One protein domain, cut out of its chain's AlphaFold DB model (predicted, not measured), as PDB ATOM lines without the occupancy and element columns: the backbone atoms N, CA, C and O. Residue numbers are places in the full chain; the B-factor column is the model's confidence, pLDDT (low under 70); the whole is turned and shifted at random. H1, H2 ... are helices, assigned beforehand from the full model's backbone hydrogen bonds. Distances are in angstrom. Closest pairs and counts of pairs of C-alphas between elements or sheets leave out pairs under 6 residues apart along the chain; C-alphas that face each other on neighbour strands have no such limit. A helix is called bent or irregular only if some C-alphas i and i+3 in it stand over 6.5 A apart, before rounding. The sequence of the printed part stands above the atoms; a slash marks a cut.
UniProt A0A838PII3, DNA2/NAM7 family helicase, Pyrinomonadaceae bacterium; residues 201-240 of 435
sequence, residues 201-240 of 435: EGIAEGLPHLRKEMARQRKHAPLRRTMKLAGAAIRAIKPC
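What this domain is: This is residues 201 to 240 of the 435 residues of the protein "DNA2/NAM7 family helicase" of Pyrinomonadaceae bacterium (UniProt A0A838PII3). Two short, irregular helices, H1 then H2, pack on each other at a steep angle, and the loop between them swings out, so that residues 214 to 219, of which 214 belongs to H1, stick out. The printed part has 40 residues, with two named helices and no named strand: all helix. It is compact, with a radius of gyration of the C-alphas of 9.8 A, and spans 28 by 19 by 14 A, only just elongated.

Where its parts are: Find C-alpha 204 at (-12.546, -0.381, 21.506); from there H1, residues 204 to 214, runs 15.6 A. H1 is irregular, but only just: C-alphas 205 and 208 are 6.9 A apart. H2, residues 223 to 237, runs 16.0 A to C-alpha 237 at (-23.477, -1.823, 18.702). It is irregular, with C-alphas 229 and 232 8.3 A apart.

How they stand to each other: Look at Gly 206 and Ala 230: their C-alphas, the closest of H1 and H2, are 4.0 A apart, and the helices touch. They run opposite ways at a steep tilt of 64 degrees. O i to N i+4 pairs are within hydrogen-bond range in 5 of 7 cases in H1 and 9 of 11 in H2.

The domain as a whole: The C-alphas farthest apart, of Glu 201 and Arg 218, are 29.8 A apart. The printed part has no cut, the link is short, and no printed residue is under 70 in pLDDT.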
ATOM      1  N   GLU A 201     -12.383   3.757  25.744       81.50
ATOM      2  CA  GLU A 201     -11.420   2.776  26.254       81.50
ATOM      3  C   GLU A 201     -12.171   1.617  26.948       81.50
ATOM      4  O   GLU A 201     -13.169   1.827  27.635       81.50
ATOM      5  N   GLY A 202     -11.767   0.370  26.682       83.44
ATOM      6  CA  GLY A 202     -12.474  -0.852  27.100       83.44
ATOM      7  C   GLY A 202     -13.528  -1.380  26.108       83.44
ATOM      8  O   GLY A 202     -13.645  -2.593  25.927       83.44
ATOM      9  N   ILE A 203     -14.248  -0.514  25.383       88.56
ATOM     10  CA  ILE A 203     -15.133  -0.946  24.279       88.56
ATOM     11  C   ILE A 203     -14.305  -1.211  23.017       88.56
ATOM     12  O   ILE A 203     -14.474  -2.242  22.356       88.56
ATOM     13  N   ALA A 204     -13.379  -0.301  22.702       91.44
ATOM     14  CA  ALA A 204     -12.546  -0.381  21.506       91.44
ATOM     15  C   ALA A 204     -11.659  -1.644  21.462       91.44
ATOM     16  O   ALA A 204     -11.391  -2.172  20.381       91.44
ATOM     17  N   GLU A 205     -11.264  -2.180  22.623       91.75
ATOM     18  CA  GLU A 205     -10.407  -3.371  22.752       91.75
ATOM     19  C   GLU A 205     -11.029  -4.636  22.142       91.75
ATOM     20  O   GLU A 205     -10.329  -5.479  21.579       91.75
ATOM     21  N   GLY A 206     -12.359  -4.758  22.200       91.19
ATOM     22  CA  GLY A 206     -13.089  -5.899  21.647       91.19
ATOM     23  C   GLY A 206     -13.275  -5.849  20.126       91.19
ATOM     24  O   GLY A 206     -13.565  -6.876  19.499       91.19
ATOM     25  N   LEU A 207     -13.100  -4.678  19.498       92.81
ATOM     26  CA  LEU A 207     -13.406  -4.475  18.077       92.81
ATOM     27  C   LEU A 207     -12.523  -5.278  17.114       92.81
ATOM     28  O   LEU A 207     -13.077  -5.822  16.157       92.81
ATOM     29  N   PRO A 208     -11.195  -5.408  17.307       94.25
ATOM     30  CA  PRO A 208     -10.365  -6.225  16.425       94.25
ATOM     31  C   PRO A 208     -10.796  -7.694  16.410       94.25
ATOM     32  O   PRO A 208     -10.849  -8.308  15.341       94.25
ATOM     33  N   HIS A 209     -11.151  -8.253  17.575       93.69
ATOM     34  CA  HIS A 209     -11.665  -9.620  17.665       93.69
ATOM     35  C   HIS A 209     -12.998  -9.752  16.923       93.69
ATOM     36  O   HIS A 209     -13.141 -10.637  16.081       93.69
ATOM     37  N   LEU A 210     -13.935  -8.830  17.167       93.56
ATOM     38  CA  LEU A 210     -15.246  -8.841  16.520       93.56
ATOM     39  C   LEU A 210     -15.142  -8.691  14.993       93.56
ATOM     40  O   LEU A 210     -15.726  -9.486  14.263       93.56
ATOM     41  N   ARG A 211     -14.335  -7.743  14.495       93.56
ATOM     42  CA  ARG A 211     -14.083  -7.552  13.053       93.56
ATOM     43  C   ARG A 211     -13.485  -8.800  12.410       93.56
ATOM     44  O   ARG A 211     -13.896  -9.179  11.315       93.56
ATOM     45  N   LYS A 212     -12.545  -9.462  13.092       94.50
ATOM     46  CA  LYS A 212     -11.943 -10.715  12.617       94.50
ATOM     47  C   LYS A 212     -12.973 -11.838  12.520       94.50
ATOM     48  O   LYS A 212     -12.957 -12.570  11.537       94.50
ATOM     49  N   GLU A 213     -13.853 -11.981  13.510       94.00
ATOM     50  CA  GLU A 213     -14.913 -12.998  13.478       94.00
ATOM     51  C   GLU A 213     -15.992 -12.686  12.428       94.00
ATOM     52  O   GLU A 213     -16.464 -13.617  11.780       94.00
ATOM     53  N   MET A 214     -16.324 -11.410  12.191       91.81
ATOM     54  CA  MET A 214     -17.266 -10.987  11.138       91.81
ATOM     55  C   MET A 214     -16.724 -11.196   9.716       91.81
ATOM     56  O   MET A 214     -17.498 -11.447   8.800       91.81
ATOM     57  N   ALA A 215     -15.405 -11.103   9.517       93.94
ATOM     58  CA  ALA A 215     -14.771 -11.343   8.218       93.94
ATOM     59  C   ALA A 215     -14.613 -12.839   7.880       93.94
ATOM     60  O   ALA A 215     -14.302 -13.194   6.741       93.94
ATOM     61  N   ARG A 216     -14.787 -13.738   8.858       93.38
ATOM     62  CA  ARG A 216     -14.714 -15.187   8.634       93.38
ATOM     63  C   ARG A 216     -15.990 -15.691   7.967       93.38
ATOM     64  O   ARG A 216     -17.083 -15.301   8.341       93.38
ATOM     65  N   GLN A 217     -15.844 -16.632   7.038       89.81
ATOM     66  CA  GLN A 217     -16.981 -17.336   6.425       89.81
ATOM     67  C   GLN A 217     -17.291 -18.687   7.093       89.81
ATOM     68  O   GLN A 217     -18.367 -19.241   6.901       89.81
ATOM     69  N   ARG A 218     -16.325 -19.272   7.816       90.88
ATOM     70  CA  ARG A 218     -16.425 -20.586   8.478       90.88
ATOM     71  C   ARG A 218     -15.542 -20.606   9.730       90.88
ATOM     72  O   ARG A 218     -14.616 -19.804   9.842       90.88
ATOM     73  N   LYS A 219     -15.774 -21.577  10.626       89.56
ATOM     74  CA  LYS A 219     -15.002 -21.792  11.872       89.56
ATOM     75  C   LYS A 219     -14.975 -20.553  12.784       89.56
ATOM     76  O   LYS A 219     -13.909 -20.098  13.208       89.56
ATOM     77  N   HIS A 220     -16.152 -19.996  13.062       91.88
ATOM     78  CA  HIS A 220     -16.296 -18.923  14.045       91.88
ATOM     79  C   HIS A 220     -15.893 -19.401  15.442       91.88
ATOM     80  O   HIS A 220     -16.042 -20.579  15.781       91.88
ATOM     81  N   ALA A 221     -15.385 -18.481  16.258       91.88
ATOM     82  CA  ALA A 221     -15.228 -18.738  17.681       91.88
ATOM     83  C   ALA A 221     -16.600 -19.043  18.323       91.88
ATOM     84  O   ALA A 221     -17.606 -18.458  17.912       91.88
ATOM     85  N   PRO A 222     -16.669 -19.923  19.344       92.31
ATOM     86  CA  PRO A 222     -17.904 -20.139  20.091       92.31
ATOM     87  C   PRO A 222     -18.458 -18.815  20.619       92.31
ATOM     88  O   PRO A 222     -17.694 -18.004  21.148       92.31
ATOM     89  N   LEU A 223     -19.777 -18.611  20.538       90.75
ATOM     90  CA  LEU A 223     -20.415 -17.338  20.894       90.75
ATOM     91  C   LEU A 223     -20.061 -16.888  22.317       90.75
ATOM     92  O   LEU A 223     -19.741 -15.725  22.543       90.75
ATOM     93  N   ARG A 224     -19.981 -17.832  23.260       89.81
ATOM     94  CA  ARG A 224     -19.537 -17.590  24.639       89.81
ATOM     95  C   ARG A 224     -18.112 -17.020  24.734       89.81
ATOM     96  O   ARG A 224     -17.827 -16.220  25.621       89.81
ATOM     97  N   ARG A 225     -17.197 -17.396  23.834       91.06
ATOM     98  CA  ARG A 225     -15.849 -16.804  23.756       91.06
ATOM     99  C   ARG A 225     -15.905 -15.401  23.156       91.06
ATOM    100  O   ARG A 225     -15.263 -14.502  23.691       91.06
ATOM    101  N   THR A 226     -16.694 -15.206  22.104       92.12
ATOM    102  CA  THR A 226     -16.881 -13.896  21.466       92.12
ATOM    103  C   THR A 226     -17.484 -12.884  22.441       92.12
ATOM    104  O   THR A 226     -16.957 -11.786  22.577       92.12
ATOM    105  N   MET A 227     -18.507 -13.274  23.205       91.06
ATOM    106  CA  MET A 227     -19.108 -12.441  24.254       91.06
ATOM    107  C   MET A 227     -18.122 -12.092  25.372       91.06
ATOM    108  O   MET A 227     -18.186 -10.996  25.921       91.06
ATOM    109  N   LYS A 228     -17.166 -12.980  25.680       89.38
ATOM    110  CA  LYS A 228     -16.101 -12.693  26.653       89.38
ATOM    111  C   LYS A 228     -15.135 -11.623  26.152       89.38
ATOM    112  O   LYS A 228     -14.750 -10.746  26.910       89.38
ATOM    113  N   LEU A 229     -14.708 -11.742  24.895       90.94
ATOM    114  CA  LEU A 229     -13.644 -10.915  24.318       90.94
ATOM    115  C   LEU A 229     -14.156  -9.599  23.722       90.94
ATOM    116  O   LEU A 229     -13.398  -8.645  23.622       90.94
ATOM    117  N   ALA A 230     -15.419  -9.553  23.299       92.94
ATOM    118  CA  ALA A 230     -16.006  -8.415  22.598       92.94
ATOM    119  C   ALA A 230     -17.389  -8.007  23.138       92.94
ATOM    120  O   ALA A 230     -18.097  -7.254  22.479       92.94
ATOM    121  N   GLY A 231     -17.793  -8.473  24.327       90.62
ATOM    122  CA  GLY A 231     -19.128  -8.212  24.881       90.62
ATOM    123  C   GLY A 231     -19.465  -6.726  25.027       90.62
ATOM    124  O   GLY A 231     -20.576  -6.325  24.690       90.62
ATOM    125  N   ALA A 232     -18.502  -5.899  25.446       90.25
ATOM    126  CA  ALA A 232     -18.682  -4.450  25.554       90.25
ATOM    127  C   ALA A 232     -18.937  -3.796  24.180       90.25
ATOM    128  O   ALA A 232     -19.880  -3.024  24.031       90.25
ATOM    129  N   ALA A 233     -18.174  -4.184  23.151       92.38
ATOM    130  CA  ALA A 233     -18.395  -3.747  21.769       92.38
ATOM    131  C   ALA A 233     -19.740  -4.223  21.206       92.38
ATOM    132  O   ALA A 233     -20.436  -3.457  20.543       92.38
ATOM    133  N   ILE A 234     -20.139  -5.466  21.491       92.69
ATOM    134  CA  ILE A 234     -21.424  -6.009  21.037       92.69
ATOM    135  C   ILE A 234     -22.582  -5.238  21.673       92.69
ATOM    136  O   ILE A 234     -23.477  -4.829  20.942       92.69
ATOM    137  N   ARG A 235     -22.547  -4.976  22.989       91.19
ATOM    138  CA  ARG A 235     -23.568  -4.158  23.668       91.19
ATOM    139  C   ARG A 235     -23.588  -2.716  23.161       91.19
ATOM    140  O   ARG A 235     -24.658  -2.154  22.984       91.19
ATOM    141  N   ALA A 236     -22.429  -2.134  22.851       90.81
ATOM    142  CA  ALA A 236     -22.370  -0.795  22.270       90.81
ATOM    143  C   ALA A 236     -23.056  -0.730  20.894       90.81
ATOM    144  O   ALA A 236     -23.772   0.224  20.615       90.81
ATOM    145  N   ILE A 237     -22.871  -1.750  20.046       91.69
ATOM    146  CA  ILE A 237     -23.477  -1.823  18.702       91.69
ATOM    147  C   ILE A 237     -24.957  -2.238  18.770       91.69
ATOM    148  O   ILE A 237     -25.779  -1.767  17.984       91.69
ATOM    149  N   LYS A 238     -25.292  -3.155  19.680       91.06
ATOM    150  CA  LYS A 238     -26.622  -3.728  19.900       91.06
ATOM    151  C   LYS A 238     -26.971  -3.619  21.388       91.06
ATOM    152  O   LYS A 238     -26.739  -4.570  22.125       91.06
ATOM    153  N   PRO A 239     -27.531  -2.488  21.840       88.69
ATOM    154  CA  PRO A 239     -27.787  -2.267  23.264       88.69
ATOM    155  C   PRO A 239     -28.936  -3.116  23.819       88.69
ATOM    156  O   PRO A 239     -28.960  -3.395  25.009       88.69
ATOM    157  N   CYS A 240     -29.861  -3.565  22.965       92.69
ATOM    158  CA  CYS A 240     -30.975  -4.427  23.356       92.69
ATOM    159  C   CYS A 240     -30.720  -5.874  22.918       92.69
ATOM    160  O   CYS A 240     -30.479  -6.137  21.734       92.69
TER     161      CYS A 240